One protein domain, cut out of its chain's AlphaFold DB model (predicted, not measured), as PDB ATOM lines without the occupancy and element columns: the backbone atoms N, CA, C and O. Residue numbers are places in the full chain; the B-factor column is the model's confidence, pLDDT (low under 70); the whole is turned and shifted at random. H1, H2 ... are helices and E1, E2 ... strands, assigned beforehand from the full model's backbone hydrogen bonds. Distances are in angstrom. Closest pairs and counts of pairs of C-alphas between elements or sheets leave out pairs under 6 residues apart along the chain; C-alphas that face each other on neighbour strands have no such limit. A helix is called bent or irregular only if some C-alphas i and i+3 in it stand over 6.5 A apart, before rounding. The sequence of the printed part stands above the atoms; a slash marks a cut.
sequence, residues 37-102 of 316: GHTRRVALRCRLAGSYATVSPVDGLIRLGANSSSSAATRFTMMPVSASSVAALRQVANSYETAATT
ATOM      1  N   GLY A  37     109.599 158.464 120.407       51.97
ATOM      2  CA  GLY A  37     109.090 157.733 119.253       51.97
ATOM      3  C   GLY A  37     109.805 156.408 119.041       51.97
ATOM      4  O   GLY A  37     111.021 156.318 119.189       51.97
ATOM      5  N   HIS A  38     109.038 155.373 118.698       57.38
ATOM      6  CA  HIS A  38     109.542 154.033 118.411       57.38
ATOM      7  C   HIS A  38     110.665 154.084 117.367       57.38
ATOM      8  O   HIS A  38     110.429 154.372 116.191       57.38
ATOM      9  N   THR A  39     111.891 153.795 117.794       66.75
ATOM     10  CA  THR A  39     113.048 153.697 116.908       66.75
ATOM     11  C   THR A  39     112.885 152.468 116.019       66.75
ATOM     12  O   THR A  39     112.849 151.331 116.489       66.75
ATOM     13  N   ARG A  40     112.747 152.679 114.705       79.81
ATOM     14  CA  ARG A  40     112.667 151.575 113.735       79.81
ATOM     15  C   ARG A  40     114.046 151.309 113.153       79.81
ATOM     16  O   ARG A  40     114.701 152.231 112.668       79.81
ATOM     17  N   ARG A  41     114.474 150.046 113.175       86.81
ATOM     18  CA  ARG A  41     115.680 149.606 112.468       86.81
ATOM     19  C   ARG A  41     115.339 149.309 111.015       86.81
ATOM     20  O   ARG A  41     114.359 148.624 110.723       86.81
ATOM     21  N   VAL A  42     116.155 149.825 110.112       91.19
ATOM     22  CA  VAL A  42     115.985 149.654 108.669       91.19
ATOM     23  C   VAL A  42     117.315 149.325 108.011       91.19
ATOM     24  O   VAL A  42     118.376 149.690 108.517       91.19
ATOM     25  N   ALA A  43     117.248 148.673 106.856       92.06
ATOM     26  CA  ALA A  43     118.371 148.571 105.936       92.06
ATOM     27  C   ALA A  43     118.020 149.293 104.631       92.06
ATOM     28  O   ALA A  43     116.904 149.172 104.113       92.06
ATOM     29  N   LEU A  44     118.976 150.055 104.102       91.56
ATOM     30  CA  LEU A  44     118.807 150.819 102.868       91.56
ATOM     31  C   LEU A  44     119.403 150.026 101.709       91.56
ATOM     32  O   LEU A  44     120.618 149.822 101.665       91.56
ATOM     33  N   ARG A  45     118.559 149.571 100.777       92.31
ATOM     34  CA  ARG A  45     118.997 148.827  99.590       92.31
ATOM     35  C   ARG A  45     118.952 149.717  98.355       92.31
ATOM     36  O   ARG A  45     117.897 150.260  98.015       92.31
ATOM     37  N   CYS A  46     120.077 149.812  97.654       88.62
ATOM     38  CA  CYS A  46     120.126 150.407  96.324       88.62
ATOM     39  C   CYS A  46     119.499 149.426  95.328       88.62
ATOM     40  O   CYS A  46     120.007 148.315  95.167       88.62
ATOM     41  N   ARG A  47     118.399 149.800  94.657       85.69
ATOM     42  CA  ARG A  47     117.753 148.891  93.692       85.69
ATOM     43  C   ARG A  47     118.616 148.628  92.463       85.69
ATOM     44  O   ARG A  47     118.603 147.509  91.975       85.69
ATOM     45  N   LEU A  48     119.376 149.625  92.003       81.06
ATOM     46  CA  LEU A  48     120.219 149.495  90.808       81.06
ATOM     47  C   LEU A  48     121.425 148.579  91.049       81.06
ATOM     48  O   LEU A  48     121.726 147.731  90.221       81.06
ATOM     49  N   ALA A  49     122.095 148.725  92.193       83.81
ATOM     50  CA  ALA A  49     123.283 147.936  92.521       83.81
ATOM     51  C   ALA A  49     122.957 146.610  93.231       83.81
ATOM     52  O   ALA A  49     123.832 145.773  93.417       83.81
ATOM     53  N   GLY A  50     121.728 146.440  93.726       88.75
ATOM     54  CA  GLY A  50     121.323 145.296  94.545       88.75
ATOM     55  C   GLY A  50     121.943 145.254  95.950       88.75
ATOM     56  O   GLY A  50     121.430 144.518  96.794       88.75
ATOM     57  N   SER A  51     122.978 146.057  96.212       92.25
ATOM     58  CA  SER A  51     123.723 146.146  97.468       92.25
ATOM     59  C   SER A  51     123.060 147.055  98.508       92.25
ATOM     60  O   SER A  51     122.357 148.018  98.182       92.25
ATOM     61  N   TYR A  52     123.371 146.799  99.772       93.62
ATOM     62  CA  TYR A  52     122.976 147.602 100.920       93.62
ATOM     63  C   TYR A  52     124.008 148.687 101.235       93.62
ATOM     64  O   TYR A  52     125.216 148.514 101.023       93.62
ATOM     65  N   ALA A  53     123.508 149.807 101.755       92.38
ATOM     66  CA  ALA A  53     124.332 150.842 102.350       92.38
ATOM     67  C   ALA A  53     124.942 150.331 103.661       92.38
ATOM     68  O   ALA A  53     124.255 149.703 104.465       92.38
ATOM     69  N   THR A  54     126.222 150.614 103.871       93.38
ATOM     70  CA  THR A  54     126.979 150.252 105.067       93.38
ATOM     71  C   THR A  54     127.743 151.457 105.584       93.38
ATOM     72  O   THR A  54     128.249 152.254 104.794       93.38
ATOM     73  N   VAL A  55     127.855 151.584 106.902       87.31
ATOM     74  CA  VAL A  55     128.768 152.544 107.528       87.31
ATOM     75  C   VAL A  55     130.171 151.943 107.519       87.31
ATOM     76  O   VAL A  55     130.371 150.804 107.942       87.31
ATOM     77  N   SER A  56     131.134 152.679 106.980       82.38
ATOM     78  CA  SER A  56     132.540 152.295 106.956       82.38
ATOM     79  C   SER A  56     133.139 152.433 108.362       82.38
ATOM     80  O   SER A  56     132.990 153.486 108.981       82.38
ATOM     81  N   PRO A  57     133.830 151.402 108.881       79.12
ATOM     82  CA  PRO A  57     134.398 151.441 110.228       79.12
ATOM     83  C   PRO A  57     135.633 152.347 110.331       79.12
ATOM     84  O   PRO A  57     136.054 152.661 111.437       79.12
ATOM     85  N   VAL A  58     136.225 152.738 109.198       74.31
ATOM     86  CA  VAL A  58     137.473 153.518 109.158       74.31
ATOM     87  C   VAL A  58     137.201 155.016 109.285       74.31
ATOM     88  O   VAL A  58     137.892 155.709 110.018       74.31
ATOM     89  N   ASP A  59     136.199 155.512 108.563       77.56
ATOM     90  CA  ASP A  59     135.928 156.946 108.391       77.56
ATOM     91  C   ASP A  59     134.479 157.333 108.737       77.56
ATOM     92  O   ASP A  59     134.105 158.498 108.632       77.56
ATOM     93  N   GLY A  60     133.640 156.369 109.130       81.31
ATOM     94  CA  GLY A  60     132.231 156.603 109.450       81.31
ATOM     95  C   GLY A  60     131.358 156.952 108.241       81.31
ATOM     96  O   GLY A  60     130.184 157.285 108.413       81.31
ATOM     97  N   LEU A  61     131.885 156.882 107.014       77.94
ATOM     98  CA  LEU A  61     131.135 157.244 105.814       77.94
ATOM     99  C   LEU A  61     130.167 156.137 105.393       77.94
ATOM    100  O   LEU A  61     130.460 154.947 105.501       77.94
ATOM    101  N   ILE A  62     129.020 156.526 104.834       86.75
ATOM    102  CA  ILE A  62     128.054 155.584 104.263       86.75
ATOM    103  C   ILE A  62     128.487 155.230 102.837       86.75
ATOM    104  O   ILE A  62     128.619 156.106 101.982       86.75
ATOM    105  N   ARG A  63     128.682 153.940 102.564       87.94
ATOM    106  CA  ARG A  63     129.090 153.405 101.255       87.94
ATOM    107  C   ARG A  63     128.131 152.305 100.805       87.94
ATOM    108  O   ARG A  63     127.515 151.640 101.630       87.94
ATOM    109  N   LEU A  64     128.006 152.090  99.498       90.50
ATOM    110  CA  LEU A  64     127.316 150.915  98.953       90.50
ATOM    111  C   LEU A  64     128.311 149.761  98.830       90.50
ATOM    112  O   LEU A  64     129.419 149.966  98.341       90.50
ATOM    113  N   GLY A  65     127.922 148.560  99.254       84.12
ATOM    114  CA  GLY A  65     128.779 147.384  99.057       84.12
ATOM    115  C   GLY A  65     128.440 146.159  99.897       84.12
ATOM    116  O   GLY A  65     129.045 145.112  99.704       84.12
ATOM    117  N   ALA A  66     127.481 146.249 100.820       87.62
ATOM    118  CA  ALA A  66     127.084 145.085 101.597       87.62
ATOM    119  C   ALA A  66     126.085 144.212 100.823       87.62
ATOM    120  O   ALA A  66     125.125 144.712 100.239       87.62
ATOM    121  N   ASN A  67     126.273 142.895 100.870       91.00
ATOM    122  CA  ASN A  67     125.419 141.938 100.154       91.00
ATOM    123  C   ASN A  67     124.199 141.479 100.970       91.00
ATOM    124  O   ASN A  67     123.347 140.761 100.458       91.00
ATOM    125  N   SER A  68     124.105 141.884 102.239       89.81
ATOM    126  CA  SER A  68     123.045 141.464 103.157       89.81
ATOM    127  C   SER A  68     122.643 142.592 104.103       89.81
ATOM    128  O   SER A  68     123.498 143.353 104.554       89.81
ATOM    129  N   SER A  69     121.358 142.640 104.463       89.81
ATOM    130  CA  SER A  69     120.805 143.503 105.518       89.81
ATOM    131  C   SER A  69     121.063 142.986 106.939       89.81
ATOM    132  O   SER A  69     120.736 143.653 107.924       89.81
ATOM    133  N   SER A  70     121.611 141.773 107.078       87.00
ATOM    134  CA  SER A  70     121.823 141.145 108.384       87.00
ATOM    135  C   SER A  70     123.005 141.736 109.153       87.00
ATOM    136  O   SER A  70     123.023 141.631 110.379       87.00
ATOM    137  N   SER A  71     123.953 142.390 108.478       85.50
ATOM    138  CA  SER A  71     125.141 142.973 109.110       85.50
ATOM    139  C   SER A  71     124.797 144.208 109.944       85.50
ATOM    140  O   SER A  71     124.042 145.072 109.498       85.50
ATOM    141  N   ALA A  72     125.404 144.339 111.127       85.75
ATOM    142  CA  ALA A  72     125.241 145.509 111.991       85.75
ATOM    143  C   ALA A  72     125.587 146.825 111.273       85.75
ATOM    144  O   ALA A  72     124.865 147.804 111.425       85.75
ATOM    145  N   ALA A  73     126.611 146.820 110.415       86.69
ATOM    146  CA  ALA A  73     127.042 148.000 109.668       86.69
ATOM    147  C   ALA A  73     126.014 148.480 108.620       86.69
ATOM    148  O   ALA A  73     126.106 149.609 108.147       86.69
ATOM    149  N   THR A  74     125.019 147.648 108.285       90.19
ATOM    150  CA  THR A  74     123.934 147.970 107.335       90.19
ATOM    151  C   THR A  74     122.624 148.379 108.002       90.19
ATOM    152  O   THR A  74     121.639 148.671 107.317       90.19
ATOM    153  N   ARG A  75     122.587 148.373 109.340       90.75
ATOM    154  CA  ARG A  75     121.389 148.671 110.127       90.75
ATOM    155  C   ARG A  75     121.410 150.127 110.556       90.75
ATOM    156  O   ARG A  75     122.268 150.550 111.322       90.75
ATOM    157  N   PHE A  76     120.410 150.867 110.106       89.38
ATOM    158  CA  PHE A  76     120.207 152.263 110.459       89.38
ATOM    159  C   PHE A  76     119.016 152.381 111.397       89.38
ATOM    160  O   PHE A  76     117.997 151.710 111.218       89.38
ATOM    161  N   THR A  77     119.133 153.257 112.388       88.12
ATOM    162  CA  THR A  77     118.018 153.606 113.262       88.12
ATOM    163  C   THR A  77     117.343 154.852 112.717       88.12
ATOM    164  O   THR A  77     117.959 155.912 112.634       88.12
ATOM    165  N   MET A  78     116.069 154.733 112.349       80.25
ATOM    166  CA  MET A  78     115.249 155.890 112.014       80.25
ATOM    167  C   MET A  78     114.753 156.541 113.301       80.25
ATOM    168  O   MET A  78     114.051 155.910 114.094       80.25
ATOM    169  N   MET A  79     115.123 157.806 113.485       77.94
ATOM    170  CA  MET A  79     114.617 158.645 114.564       77.94
ATOM    171  C   MET A  79     113.541 159.577 114.002       77.94
ATOM    172  O   MET A  79     113.832 160.328 113.066       77.94
ATOM    173  N   PRO A  80     112.298 159.528 114.515       76.56
ATOM    174  CA  PRO A  80     111.288 160.498 114.129       76.56
ATOM    175  C   PRO A  80     111.717 161.882 114.621       76.56
ATOM    176  O   PRO A  80     112.031 162.068 115.794       76.56
ATOM    177  N   VAL A  81     111.734 162.848 113.709       78.19
ATOM    178  CA  VAL A  81     112.017 164.251 114.018       78.19
ATOM    179  C   VAL A  81     110.678 164.980 114.065       78.19
ATOM    180  O   VAL A  81     109.872 164.847 113.141       78.19
ATOM    181  N   SER A  82     110.412 165.718 115.142       84.06
ATOM    182  CA  SER A  82     109.165 166.472 115.270       84.06
ATOM    183  C   SER A  82     109.096 167.594 114.229       84.06
ATOM    184  O   SER A  82     110.118 168.110 113.767       84.06
ATOM    185  N   ALA A  83     107.881 168.025 113.884       82.56
ATOM    186  CA  ALA A  83     107.690 169.167 112.990       82.56
ATOM    187  C   ALA A  83     108.378 170.442 113.522       82.56
ATOM    188  O   ALA A  83     108.919 171.215 112.733       82.56
ATOM    189  N   SER A  84     108.421 170.626 114.848       79.06
ATOM    190  CA  SER A  84     109.120 171.744 115.488       79.06
ATOM    191  C   SER A  84     110.636 171.659 115.318       79.06
ATOM    192  O   SER A  84     111.256 172.657 114.957       79.06
ATOM    193  N   SER A  85     111.242 170.479 115.479       76.12
ATOM    194  CA  SER A  85     112.671 170.282 115.212       76.12
ATOM    195  C   SER A  85     113.005 170.501 113.735       76.12
ATOM    196  O   SER A  85     114.011 171.133 113.425       76.12
ATOM    197  N   VAL A  86     112.144 170.061 112.810       76.94
ATOM    198  CA  VAL A  86     112.312 170.362 111.376       76.94
ATOM    199  C   VAL A  86     112.242 171.870 111.118       76.94
ATOM    200  O   VAL A  86     113.059 172.394 110.364       76.94
ATOM    201  N   ALA A  87     111.296 172.581 111.736       75.50
ATOM    202  CA  ALA A  87     111.175 174.031 111.597       75.50
ATOM    203  C   ALA A  87     112.404 174.773 112.151       75.50
ATOM    204  O   ALA A  87     112.926 175.656 111.475       75.50
ATOM    205  N   ALA A  88     112.912 174.367 113.317       71.62
ATOM    206  CA  ALA A  88     114.128 174.927 113.906       71.62
ATOM    207  C   ALA A  88     115.357 174.685 113.012       71.62
ATOM    208  O   ALA A  88     116.103 175.616 112.717       71.62
ATOM    209  N   LEU A  89     115.528 173.465 112.489       68.69
ATOM    210  CA  LEU A  89     116.613 173.147 111.554       68.69
ATOM    211  C   LEU A  89     116.521 173.970 110.261       68.69
ATOM    212  O   LEU A  89     117.543 174.414 109.743       68.69
ATOM    213  N   ARG A  90     115.305 174.217 109.754       72.19
ATOM    214  CA  ARG A  90     115.086 175.111 108.605       72.19
ATOM    215  C   ARG A  90     115.457 176.550 108.927       72.19
ATOM    216  O   ARG A  90     116.101 177.190 108.108       72.19
ATOM    217  N   GLN A  91     115.082 177.060 110.098       70.31
ATOM    218  CA  GLN A  91     115.465 178.411 110.508       70.31
ATOM    219  C   GLN A  91     116.982 178.559 110.610       70.31
ATOM    220  O   GLN A  91     117.527 179.526 110.086       70.31
ATOM    221  N   VAL A  92     117.672 177.578 111.196       66.38
ATOM    222  CA  VAL A  92     119.138 177.566 111.266       66.38
ATOM    223  C   VAL A  92     119.752 177.526 109.862       66.38
ATOM    224  O   VAL A  92     120.594 178.363 109.549       66.38
ATOM    225  N   ALA A  93     119.286 176.638 108.977       61.97
ATOM    226  CA  ALA A  93     119.738 176.579 107.584       61.97
ATOM    227  C   ALA A  93     119.559 177.922 106.853       61.97
ATOM    228  O   ALA A  93     120.506 178.443 106.260       61.97
ATOM    229  N   ASN A  94     118.374 178.519 106.985       66.19
ATOM    230  CA  ASN A  94     118.059 179.819 106.405       66.19
ATOM    231  C   ASN A  94     118.917 180.935 107.010       66.19
ATOM    232  O   ASN A  94     119.276 181.868 106.301       66.19
ATOM    233  N   SER A  95     119.265 180.866 108.298       63.66
ATOM    234  CA  SER A  95     120.126 181.866 108.937       63.66
ATOM    235  C   SER A  95     121.553 181.815 108.390       63.66
ATOM    236  O   SER A  95     122.144 182.866 108.166       63.66
ATOM    237  N   TYR A  96     122.070 180.625 108.065       55.50
ATOM    238  CA  TYR A  96     123.363 180.482 107.392       55.50
ATOM    239  C   TYR A  96     123.323 181.016 105.960       55.50
ATOM    240  O   TYR A  96     124.265 181.666 105.515       55.50
ATOM    241  N   GLU A  97     122.224 180.793 105.239       57.12
ATOM    242  CA  GLU A  97     122.028 181.354 103.895       57.12
ATOM    243  C   GLU A  97     121.846 182.866 103.916       57.12
ATOM    244  O   GLU A  97     122.383 183.584 103.074       57.12
ATOM    245  N   THR A  98     121.137 183.367 104.919       56.84
ATOM    246  CA  THR A  98     120.952 184.797 105.130       56.84
ATOM    247  C   THR A  98     122.271 185.435 105.547       56.84
ATOM    248  O   THR A  98     122.624 186.478 105.023       56.84
ATOM    249  N   ALA A  99     123.075 184.803 106.401       54.12
ATOM    250  CA  ALA A  99     124.411 185.291 106.736       54.12
ATOM    251  C   ALA A  99     125.338 185.299 105.509       54.12
ATOM    252  O   ALA A  99     126.035 186.285 105.280       54.12
ATOM    253  N   ALA A 100     125.284 184.257 104.673       50.94
ATOM    254  CA  ALA A 100     126.039 184.196 103.422       50.94
ATOM    255  C   ALA A 100     125.611 185.283 102.417       50.94
ATOM    256  O   ALA A 100     126.458 185.845 101.727       50.94
ATOM    257  N   THR A 101     124.320 185.621 102.352       49.12
ATOM    258  CA  THR A 101     123.809 186.686 101.470       49.12
ATOM    259  C   THR A 101     124.041 188.090 102.049       49.12
ATOM    260  O   THR A 101     124.481 188.984 101.329       49.12
ATOM    261  N   THR A 102     123.819 188.298 103.347       48.22
ATOM    262  CA  THR A 102     123.902 189.613 104.018       48.22
ATOM    263  C   THR A 102     125.346 190.057 104.256       48.22
ATOM    264  O   THR A 102     125.634 191.255 104.256       48.22
TER     265      THR A 102
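This is residues 37 to 102 of the 316 residues of the protein "Hypothetical protein" of Chrysotila carterae (UniProt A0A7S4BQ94). A small head of two short strand pairs, E1 with E4 and E2 with E3, has one lone helix, H1, sticking out from it as a long arm. The strand pairs meet where the later part of E1 passes the beginning of E2, while H1, residues 83 to 102, stands free. The printed part has 66 residues, with four named strands and then one named helix, in the order E1, E2, E3, E4, H1; each pair is an antiparallel sheet of two strands, and the class is mixed, helices and strands. The whole is only just extended, close to loose, with a radius of gyration of the C-alphas of 16.6 A, and it is elongated, spanning 47 by 29 by 25 A.

E1, residues 40 to 46, is the antiparallel neighbour of E4, residues 75 to 78, with 120 degrees between their directions. C-alphas 41 and 77 face each other at 4.7 A, and N 76 and O 42 are within hydrogen-bond range at 2.8 A. E2, residues 52 to 55, comes near E1 with the closest C-alphas those of Arg 45 and Tyr 52, 4.4 A apart. E2 and E3, residues 62 to 66, form a hairpin, antiparallel at 131 degrees. Across it N 54 and O 63 are 2.8 A apart, and so are N 63 and O 54, both within hydrogen-bond range. E3 and E4 are apart. H1, residues 83 to 102, is apart from E1, E2 and E3. Within H1, every O i to N i+4 pair is within hydrogen-bond range.

E1 begins at C-alpha 40, (112.667, 151.575, 113.735), and is 19.0 A long from first to last C-alpha. E2 measures 10.1 A, E3 10.9 A and E4 9.7 A. E4 ends at C-alpha 78, (115.249, 155.890, 112.014). H1 runs 27.6 A from C-alpha 83, (107.690, 169.167, 112.990), to C-alpha 102, (123.902, 189.613, 104.018), and is not bent.

The two C-alphas farthest apart are those of Ser 70 and Thr 102, at 48.7 A. Without H1, the body of 46 residues spans 32 by 25 by 18 A, with a radius of gyration of 11.4 A. The printed part has no cut. The links E1 to E2 and E4 to H1 are tight, those from E2 to E3 and from E3 to E4 are short, and no link is long. The mean pLDDT of the printed part is 78.5; residues 37 to 39, 89 and 92 to 102 of the model are under 70.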